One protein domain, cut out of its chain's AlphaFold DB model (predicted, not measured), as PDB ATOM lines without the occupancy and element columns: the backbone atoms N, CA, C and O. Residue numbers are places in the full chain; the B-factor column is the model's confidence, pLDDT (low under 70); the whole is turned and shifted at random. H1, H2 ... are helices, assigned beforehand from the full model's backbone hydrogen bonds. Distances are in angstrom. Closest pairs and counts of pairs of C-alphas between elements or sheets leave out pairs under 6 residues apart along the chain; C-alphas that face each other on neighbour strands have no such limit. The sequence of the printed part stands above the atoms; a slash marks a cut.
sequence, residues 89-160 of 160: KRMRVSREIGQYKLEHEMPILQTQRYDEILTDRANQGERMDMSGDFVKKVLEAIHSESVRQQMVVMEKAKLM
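What this domain is: This is residues 89 to 160 of the 160 residues of the protein "Bifunctional 3-deoxy-7-phosphoheptulonate synthase/chorismate mutase type II" of Bacteroidales bacterium (UniProt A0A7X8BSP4). One long helix, H3, makes the length of the model, and two shorter helices pack on different parts of it: H2 folds back from its beginning as one side of a narrow V, and H1 crosses it obliquely farther along. H1 and H2 have no contact with each other, and the chain passes from one to the other over residues 104 to 110. The printed part has 72 residues with three named helices in the order H1, H2, H3 and no named strand; the class is all helix. The whole is loose, with a radius of gyration of the C-alphas of 14.3 A, and its outline is a rod of 48 by 20 by 15 A.

How they stand to each other: H3, residues 132 to 158, touches H2, residues 111 to 126, with its residues 132 to 139 alone. The closest C-alphas of the two are those of Ala 122 and Gly 132, 4.6 A apart. They form a helical hairpin and run opposite ways at a steep tilt of 35.1 degrees, only just steep. H3 touches H1, residues 89 to 103, with its residues 146 to 154 alone; the closest C-alphas are those of Gly 98 and Gln 150, 4.4 A apart. H1 and H3 run the same way at a steep tilt of 46 degrees. H1 and H2 are apart. In H1, H2 and H3, every O i to N i+4 pair is within hydrogen-bond range.

Where its parts are: H3 is 39.3 A long from first to last C-alpha, from C-alpha 132 at (174.038, 85.130, -21.381) to C-alpha 158 at (158.552, 102.566, -52.971). H2 measures 22.6 A and H1 21.7 A. H1 begins at C-alpha 89, at (180.171, 97.068, -41.085).

The domain as a whole: The C-alphas of Asp 129 and Met 160, the two farthest apart, are 48.2 A from each other. The printed part has no cut and ends at the chain's last residue. The link from H2 to H3 is tight, and that from H1 to H2 is short. The mean pLDDT of the printed part is 92.2; residue 160 is under 70.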
ATOM      1  N   LYS A  89     180.009  98.107 -40.055       98.25
ATOM      2  CA  LYS A  89     180.171  97.068 -41.085       98.25
ATOM      3  C   LYS A  89     178.947  96.149 -41.130       98.25
ATOM      4  O   LYS A  89     178.394  95.945 -42.209       98.25
ATOM      5  N   ARG A  90     178.473  95.670 -39.978       97.50
ATOM      6  CA  ARG A  90     177.283  94.814 -39.853       97.50
ATOM      7  C   ARG A  90     176.006  95.504 -40.358       97.50
ATOM      8  O   ARG A  90     175.167  94.853 -40.983       97.50
ATOM      9  N   MET A  91     175.852  96.811 -40.137       97.38
ATOM     10  CA  MET A  91     174.706  97.577 -40.646       97.38
ATOM     11  C   MET A  91     174.724  97.727 -42.171       97.38
ATOM     12  O   MET A  91     173.659  97.702 -42.785       97.38
ATOM     13  N   ARG A  92     175.902  97.831 -42.807       97.62
ATOM     14  CA  ARG A  92     176.000  97.791 -44.283       97.62
ATOM     15  C   ARG A  92     175.463  96.473 -44.831       97.62
ATOM     16  O   ARG A  92     174.553  96.502 -45.650       97.62
ATOM     17  N   VAL A  93     175.924  95.350 -44.278       97.31
ATOM     18  CA  VAL A  93     175.432  94.012 -44.649       97.31
ATOM     19  C   VAL A  93     173.923  93.893 -44.409       97.31
ATOM     20  O   VAL A  93     173.201  93.328 -45.219       97.31
ATOM     21  N   SER A  94     173.403  94.480 -43.327       95.81
ATOM     22  CA  SER A  94     171.957  94.479 -43.055       95.81
ATOM     23  C   SER A  94     171.155  95.214 -44.134       95.81
ATOM     24  O   SER A  94     170.076  94.756 -44.501       95.81
ATOM     25  N   ARG A  95     171.675  96.321 -44.680       96.25
ATOM     26  CA  ARG A  95     171.046  97.026 -45.809       96.25
ATOM     27  C   ARG A  95     171.115  96.225 -47.103       96.25
ATOM     28  O   ARG A  95     170.115  96.171 -47.807       96.25
ATOM     29  N   GLU A  96     172.241  95.568 -47.380       96.44
ATOM     30  CA  GLU A  96     172.380  94.652 -48.525       96.44
ATOM     31  C   GLU A  96     171.372  93.496 -48.438       96.44
ATOM     32  O   GLU A  96     170.702  93.188 -49.417       96.44
ATOM     33  N   ILE A  97     171.175  92.919 -47.245       93.75
ATOM     34  CA  ILE A  97     170.123  91.919 -47.000       93.75
ATOM     35  C   ILE A  97     168.731  92.503 -47.279       93.75
ATOM     36  O   ILE A  97     167.892  91.823 -47.864       93.75
ATOM     37  N   GLY A  98     168.473  93.746 -46.864       94.00
ATOM     38  CA  GLY A  98     167.212  94.437 -47.148       94.00
ATOM     39  C   GLY A  98     166.964  94.608 -48.646       94.00
ATOM     40  O   GLY A  98     165.866  94.319 -49.111       94.00
ATOM     41  N   GLN A  99     167.996  95.005 -49.393       94.31
ATOM     42  CA  GLN A  99     167.947  95.140 -50.849       94.31
ATOM     43  C   GLN A  99     167.683  93.791 -51.527       94.31
ATOM     44  O   GLN A  99     166.771  93.677 -52.339       94.31
ATOM     45  N   TYR A 100     168.408  92.746 -51.126       94.12
ATOM     46  CA  TYR A 100     168.203  91.398 -51.650       94.12
ATOM     47  C   TYR A 100     166.770  90.909 -51.412       94.12
ATOM     48  O   TYR A 100     166.125  90.385 -52.317       94.12
ATOM     49  N   LYS A 101     166.243  91.095 -50.196       92.25
ATOM     50  CA  LYS A 101     164.866  90.706 -49.866       92.25
ATOM     51  C   LYS A 101     163.840  91.471 -50.693       92.25
ATOM     52  O   LYS A 101     162.867  90.866 -51.121       92.25
ATOM     53  N   LEU A 102     164.059  92.766 -50.924       91.81
ATOM     54  CA  LEU A 102     163.204  93.583 -51.781       91.81
ATOM     55  C   LEU A 102     163.164  93.035 -53.215       91.81
ATOM     56  O   LEU A 102     162.081  92.841 -53.754       91.81
ATOM     57  N   GLU A 103     164.329  92.748 -53.802       92.88
ATOM     58  CA  GLU A 103     164.458  92.227 -55.172       92.88
ATOM     59  C   GLU A 103     163.802  90.852 -55.364       92.88
ATOM     60  O   GLU A 103     163.387  90.516 -56.470       92.88
ATOM     61  N   HIS A 104     163.694  90.069 -54.289       92.44
ATOM     62  CA  HIS A 104     163.144  88.711 -54.301       92.44
ATOM     63  C   HIS A 104     161.776  88.605 -53.605       92.44
ATOM     64  O   HIS A 104     161.346  87.499 -53.281       92.44
ATOM     65  N   GLU A 105     161.115  89.735 -53.323       89.69
ATOM     66  CA  GLU A 105     159.794  89.801 -52.669       89.69
ATOM     67  C   GLU A 105     159.712  89.040 -51.326       89.69
ATOM     68  O   GLU A 105     158.673  88.511 -50.926       89.69
ATOM     69  N   MET A 106     160.823  88.987 -50.587       89.25
ATOM     70  CA  MET A 106     160.923  88.286 -49.308       89.25
ATOM     71  C   MET A 106     160.538  89.187 -48.120       89.25
ATOM     72  O   MET A 106     160.880  90.373 -48.093       89.25
ATOM     73  N   PRO A 107     159.917  88.636 -47.060       86.38
ATOM     74  CA  PRO A 107     159.614  89.395 -45.850       86.38
ATOM     75  C   PRO A 107     160.881  89.778 -45.062       86.38
ATOM     76  O   PRO A 107     161.844  89.010 -44.965       86.38
ATOM     77  N   ILE A 108     160.867  90.959 -44.427       82.62
ATOM     78  CA  ILE A 108     161.979  91.429 -43.580       82.62
ATOM     79  C   ILE A 108     162.131  90.551 -42.335       82.62
ATOM     80  O   ILE A 108     163.251  90.156 -42.000       82.62
ATOM     81  N   LEU A 109     161.029  90.259 -41.645       80.50
ATOM     82  CA  LEU A 109     161.067  89.583 -40.355       80.50
ATOM     83  C   LEU A 109     161.151  88.062 -40.531       80.50
ATOM     84  O   LEU A 109     160.310  87.457 -41.190       80.50
ATOM     85  N   GLN A 110     162.166  87.454 -39.918       77.75
ATOM     86  CA  GLN A 110     162.368  86.003 -39.869       77.75
ATOM     87  C   GLN A 110     162.686  85.579 -38.428       77.75
ATOM     88  O   GLN A 110     163.840  85.318 -38.092       77.75
ATOM     89  N   THR A 111     161.659  85.552 -37.575       80.19
ATOM     90  CA  THR A 111     161.789  85.383 -36.117       80.19
ATOM     91  C   THR A 111     162.490  84.082 -35.723       80.19
ATOM     92  O   THR A 111     163.422  84.114 -34.933       80.19
ATOM     93  N   GLN A 112     162.153  82.957 -36.362       86.50
ATOM     94  CA  GLN A 112     162.737  81.651 -36.026       86.50
ATOM     95  C   GLN A 112     164.270  81.622 -36.167       86.50
ATOM     96  O   GLN A 112     164.980  81.208 -35.256       86.50
ATOM     97  N   ARG A 113     164.794  82.139 -37.286       85.50
ATOM     98  CA  ARG A 113     166.245  82.231 -37.516       85.50
ATOM     99  C   ARG A 113     166.921  83.142 -36.491       85.50
ATOM    100  O   ARG A 113     168.080  82.934 -36.145       85.50
ATOM    101  N   TYR A 114     166.229  84.195 -36.065       88.62
ATOM    102  CA  TYR A 114     166.754  85.111 -35.066       88.62
ATOM    103  C   TYR A 114     166.861  84.440 -33.691       88.62
ATOM    104  O   TYR A 114     167.923  84.531 -33.077       88.62
ATOM    105  N   ASP A 115     165.832  83.707 -33.264       90.00
ATOM    106  CA  ASP A 115     165.806  83.010 -31.971       90.00
ATOM    107  C   ASP A 115     166.914  81.946 -31.862       90.00
ATOM    108  O   ASP A 115     167.587  81.837 -30.831       90.00
ATOM    109  N   GLU A 116     167.162  81.207 -32.949       91.19
ATOM    110  CA  GLU A 116     168.264  80.238 -33.050       91.19
ATOM    111  C   GLU A 116     169.629  80.924 -32.880       91.19
ATOM    112  O   GLU A 116     170.429  80.543 -32.024       91.19
ATOM    113  N   ILE A 117     169.878  81.999 -33.640       90.88
ATOM    114  CA  ILE A 117     171.138  82.752 -33.562       90.88
ATOM    115  C   ILE A 117     171.323  83.364 -32.170       90.88
ATOM    116  O   ILE A 117     172.435  83.360 -31.643       90.88
ATOM    117  N   LEU A 118     170.260  83.910 -31.579       93.69
ATOM    118  CA  LEU A 118     170.313  84.549 -30.270       93.69
ATOM    119  C   LEU A 118     170.716  83.545 -29.185       93.69
ATOM    120  O   LEU A 118     171.596  83.840 -28.374       93.69
ATOM    121  N   THR A 119     170.125  82.350 -29.212       94.19
ATOM    122  CA  THR A 119     170.435  81.265 -28.272       94.19
ATOM    123  C   THR A 119     171.884  80.804 -28.421       94.19
ATOM    124  O   THR A 119     172.625  80.753 -27.437       94.19
ATOM    125  N   ASP A 120     172.329  80.556 -29.652       95.50
ATOM    126  CA  ASP A 120     173.701  80.129 -29.930       95.50
ATOM    127  C   ASP A 120     174.737  81.159 -29.472       95.50
ATOM    128  O   ASP A 120     175.767  80.809 -28.890       95.50
ATOM    129  N   ARG A 121     174.479  82.446 -29.731       95.31
ATOM    130  CA  ARG A 121     175.398  83.525 -29.354       95.31
ATOM    131  C   ARG A 121     175.396  83.794 -27.854       95.31
ATOM    132  O   ARG A 121     176.463  84.080 -27.321       95.31
ATOM    133  N   ALA A 122     174.263  83.643 -27.168       95.19
ATOM    134  CA  ALA A 122     174.215  83.710 -25.709       95.19
ATOM    135  C   ALA A 122     175.109  82.627 -25.078       95.19
ATOM    136  O   ALA A 122     175.992  82.949 -24.288       95.19
ATOM    137  N   ASN A 123     174.984  81.376 -25.535       96.12
ATOM    138  CA  ASN A 123     175.818  80.256 -25.077       96.12
ATOM    139  C   ASN A 123     177.307  80.437 -25.421       96.12
ATOM    140  O   ASN A 123     178.189  79.888 -24.760       96.12
ATOM    141  N   GLN A 124     177.615  81.134 -26.518       96.44
ATOM    142  CA  GLN A 124     178.991  81.494 -26.855       96.44
ATOM    143  C   GLN A 124     179.531  82.562 -25.902       96.44
ATOM    144  O   GLN A 124     180.668  82.449 -25.459       96.44
ATOM    145  N   GLY A 125     178.726  83.570 -25.572       96.25
ATOM    146  CA  GLY A 125     179.125  84.615 -24.640       96.25
ATOM    147  C   GLY A 125     179.350  84.101 -23.221       96.25
ATOM    148  O   GLY A 125     180.322  84.500 -22.592       96.25
ATOM    149  N   GLU A 126     178.547  83.139 -22.762       96.94
ATOM    150  CA  GLU A 126     178.777  82.451 -21.481       96.94
ATOM    151  C   GLU A 126     180.126  81.726 -21.436       96.94
ATOM    152  O   GLU A 126     180.818  81.761 -20.425       96.94
ATOM    153  N   ARG A 127     180.557  81.133 -22.558       97.62
ATOM    154  CA  ARG A 127     181.895  80.524 -22.689       97.62
ATOM    155  C   ARG A 127     183.038  81.541 -22.723       97.62
ATOM    156  O   ARG A 127     184.194  81.140 -22.657       97.62
ATOM    157  N   MET A 128     182.720  82.824 -22.868       96.31
ATOM    158  CA  MET A 128     183.656  83.948 -22.847       96.31
ATOM    159  C   MET A 128     183.513  84.769 -21.554       96.31
ATOM    160  O   MET A 128     183.831  85.956 -21.551       96.31
ATOM    161  N   ASP A 129     182.987  84.159 -20.486       96.94
ATOM    162  CA  ASP A 129     182.786  84.772 -19.168       96.94
ATOM    163  C   ASP A 129     181.844  85.995 -19.162       96.94
ATOM    164  O   ASP A 129     181.889  86.840 -18.267       96.94
ATOM    165  N   MET A 130     180.936  86.085 -20.140       96.88
ATOM    166  CA  MET A 130     179.862  87.081 -20.165       96.88
ATOM    167  C   MET A 130     178.533  86.477 -19.706       96.88
ATOM    168  O   MET A 130     178.226  85.319 -19.969       96.88
ATOM    169  N   SER A 131     177.675  87.287 -19.084       97.44
ATOM    170  CA  SER A 131     176.296  86.873 -18.795       97.44
ATOM    171  C   SER A 131     175.521  86.621 -20.098       97.44
ATOM    172  O   SER A 131     175.436  87.509 -20.951       97.44
ATOM    173  N   GLY A 132     174.891  85.448 -20.232       95.88
ATOM    174  CA  GLY A 132     174.038  85.130 -21.381       95.88
ATOM    175  C   GLY A 132     172.901  86.140 -21.573       95.88
ATOM    176  O   GLY A 132     172.620  86.553 -22.698       95.88
ATOM    177  N   ASP A 133     172.303  86.625 -20.482       96.31
ATOM    178  CA  ASP A 133     171.251  87.651 -20.521       96.31
ATOM    179  C   ASP A 133     171.763  89.006 -21.018       96.31
ATOM    180  O   ASP A 133     171.064  89.706 -21.754       96.31
ATOM    181  N   PHE A 134     172.989  89.382 -20.645       97.38
ATOM    182  CA  PHE A 134     173.629  90.584 -21.176       97.38
ATOM    183  C   PHE A 134     173.827  90.472 -22.692       97.38
ATOM    184  O   PHE A 134     173.436  91.371 -23.437       97.38
ATOM    185  N   VAL A 135     174.358  89.339 -23.157       97.06
ATOM    186  CA  VAL A 135     174.604  89.085 -24.584       97.06
ATOM    187  C   VAL A 135     173.304  89.120 -25.384       97.06
ATOM    188  O   VAL A 135     173.261  89.731 -26.453       97.06
ATOM    189  N   LYS A 136     172.225  88.532 -24.851       96.12
ATOM    190  CA  LYS A 136     170.897  88.584 -25.477       96.12
ATOM    191  C   LYS A 136     170.425  90.022 -25.676       96.12
ATOM    192  O   LYS A 136     170.127  90.402 -26.804       96.12
ATOM    193  N   LYS A 137     170.457  90.844 -24.621       97.06
ATOM    194  CA  LYS A 137     170.036  92.257 -24.681       97.06
ATOM    195  C   LYS A 137     170.816  93.059 -25.722       97.06
ATOM    196  O   LYS A 137     170.235  93.841 -26.473       97.06
ATOM    197  N   VAL A 138     172.132  92.857 -25.789       96.62
ATOM    198  CA  VAL A 138     172.986  93.528 -26.782       96.62
ATOM    199  C   VAL A 138     172.597  93.111 -28.203       96.62
ATOM    200  O   VAL A 138     172.416  93.961 -29.076       96.62
ATOM    201  N   LEU A 139     172.422  91.812 -28.450       95.31
ATOM    202  CA  LEU A 139     172.073  91.300 -29.776       95.31
ATOM    203  C   LEU A 139     170.654  91.674 -30.213       95.31
ATOM    204  O   LEU A 139     170.455  91.946 -31.397       95.31
ATOM    205  N   GLU A 140     169.709  91.766 -29.280       95.12
ATOM    206  CA  GLU A 140     168.355  92.282 -29.512       95.12
ATOM    207  C   GLU A 140     168.374  93.732 -29.976       95.12
ATOM    208  O   GLU A 140     167.750  94.061 -30.992       95.12
ATOM    209  N   ALA A 141     169.142  94.593 -29.307       96.81
ATOM    210  CA  ALA A 141     169.296  95.985 -29.717       96.81
ATOM    211  C   ALA A 141     169.900  96.092 -31.130       96.81
ATOM    212  O   ALA A 141     169.371  96.795 -31.998       96.81
ATOM    213  N   ILE A 142     170.964  95.330 -31.399       96.38
ATOM    214  CA  ILE A 142     171.623  95.294 -32.710       96.38
ATOM    215  C   ILE A 142     170.669  94.770 -33.798       96.38
ATOM    216  O   ILE A 142     170.634  95.304 -34.913       96.38
ATOM    217  N   HIS A 143     169.908  93.712 -33.516       94.31
ATOM    218  CA  HIS A 143     168.950  93.136 -34.457       94.31
ATOM    219  C   HIS A 143     167.828  94.118 -34.785       94.31
ATOM    220  O   HIS A 143     167.531  94.329 -35.962       94.31
ATOM    221  N   SER A 144     167.275  94.768 -33.765       94.50
ATOM    222  CA  SER A 144     166.202  95.752 -33.908       94.50
ATOM    223  C   SER A 144     166.623  96.903 -34.827       94.50
ATOM    224  O   SER A 144     165.907  97.240 -35.772       94.50
ATOM    225  N   GLU A 145     167.836  97.432 -34.642       96.75
ATOM    226  CA  GLU A 145     168.393  98.453 -35.537       96.75
ATOM    227  C   GLU A 145     168.613  97.919 -36.964       96.75
ATOM    228  O   GLU A 145     168.326  98.603 -37.945       96.75
ATOM    229  N   SER A 146     169.045  96.663 -37.111       95.00
ATOM    230  CA  SER A 146     169.233  96.033 -38.431       95.00
ATOM    231  C   SER A 146     167.926  95.916 -39.210       95.00
ATOM    232  O   SER A 146     167.900  96.123 -40.425       95.00
ATOM    233  N   VAL A 147     166.845  95.559 -38.518       93.94
ATOM    234  CA  VAL A 147     165.499  95.441 -39.082       93.94
ATOM    235  C   VAL A 147     164.969  96.820 -39.477       93.94
ATOM    236  O   VAL A 147     164.455  96.978 -40.584       93.94
ATOM    237  N   ARG A 148     165.187  97.847 -38.647       95.44
ATOM    238  CA  ARG A 148     164.858  99.242 -38.983       95.44
ATOM    239  C   ARG A 148     165.584  99.715 -40.247       95.44
ATOM    240  O   ARG A 148     164.962 100.302 -41.127       95.44
ATOM    241  N   GLN A 149     166.879  99.424 -40.380       95.50
ATOM    242  CA  GLN A 149     167.660  99.764 -41.579       95.50
ATOM    243  C   GLN A 149     167.122  99.067 -42.840       95.50
ATOM    244  O   GLN A 149     167.067  99.690 -43.898       95.50
ATOM    245  N   GLN A 150     166.694  97.803 -42.733       94.31
ATOM    246  CA  GLN A 150     166.056  97.072 -43.838       94.31
ATOM    247  C   GLN A 150     164.722  97.712 -44.249       94.31
ATOM    248  O   GLN A 150     164.479  97.882 -45.441       94.31
ATOM    249  N   MET A 151     163.893  98.130 -43.284       92.69
ATOM    250  CA  MET A 151     162.644  98.852 -43.573       92.69
ATOM    251  C   MET A 151     162.899 100.147 -44.345       92.69
ATOM    252  O   MET A 151     162.260 100.376 -45.367       92.69
ATOM    253  N   VAL A 152     163.891 100.939 -43.926       94.12
ATOM    254  CA  VAL A 152     164.262 102.189 -44.614       94.12
ATOM    255  C   VAL A 152     164.662 101.941 -46.075       94.12
ATOM    256  O   VAL A 152     164.345 102.758 -46.939       94.12
ATOM    257  N   VAL A 153     165.350 100.834 -46.380       92.38
ATOM    258  CA  VAL A 153     165.691 100.462 -47.768       92.38
ATOM    259  C   VAL A 153     164.425 100.184 -48.582       92.38
ATOM    260  O   VAL A 153     164.270 100.732 -49.672       92.38
ATOM    261  N   MET A 154     163.491  99.401 -48.038       86.81
ATOM    262  CA  MET A 154     162.236  99.077 -48.725       86.81
ATOM    263  C   MET A 154     161.330 100.298 -48.923       86.81
ATOM    264  O   MET A 154     160.692 100.423 -49.963       86.81
ATOM    265  N   GLU A 155     161.261 101.206 -47.947       90.44
ATOM    266  CA  GLU A 155     160.478 102.442 -48.058       90.44
ATOM    267  C   GLU A 155     161.021 103.369 -49.144       90.44
ATOM    268  O   GLU A 155     160.248 103.893 -49.943       90.44
ATOM    269  N   LYS A 156     162.347 103.533 -49.224       87.12
ATOM    270  CA  LYS A 156     162.974 104.351 -50.270       87.12
ATOM    271  C   LYS A 156     162.682 103.827 -51.671       87.12
ATOM    272  O   LYS A 156     162.424 104.630 -52.559       87.12
ATOM    273  N   ALA A 157     162.679 102.510 -51.854       82.06
ATOM    274  CA  ALA A 157     162.370 101.905 -53.145       82.06
ATOM    275  C   ALA A 157     160.910 102.105 -53.584       82.06
ATOM    276  O   ALA A 157     160.647 102.146 -54.775       82.06
ATOM    277  N   LYS A 158     159.962 102.264 -52.648       77.19
ATOM    278  CA  LYS A 158     158.552 102.566 -52.971       77.19
ATOM    279  C   LYS A 158     158.319 104.014 -53.417       77.19
ATOM    280  O   LYS A 158     157.254 104.313 -53.945       77.19
ATOM    281  N   LEU A 159     159.256 104.914 -53.117       71.81
ATOM    282  CA  LEU A 159     159.178 106.346 -53.432       71.81
ATOM    283  C   LEU A 159     159.879 106.710 -54.753       71.81
ATOM    284  O   LEU A 159     159.851 107.879 -55.138       71.81
ATOM    285  N   MET A 160     160.527 105.738 -55.401       61.00
ATOM    286  CA  MET A 160     161.156 105.850 -56.722       61.00
ATOM    287  C   MET A 160     160.244 105.252 -57.788       61.00
ATOM    288  O   MET A 160     160.194 105.846 -58.885       61.00
TER     289      MET A 160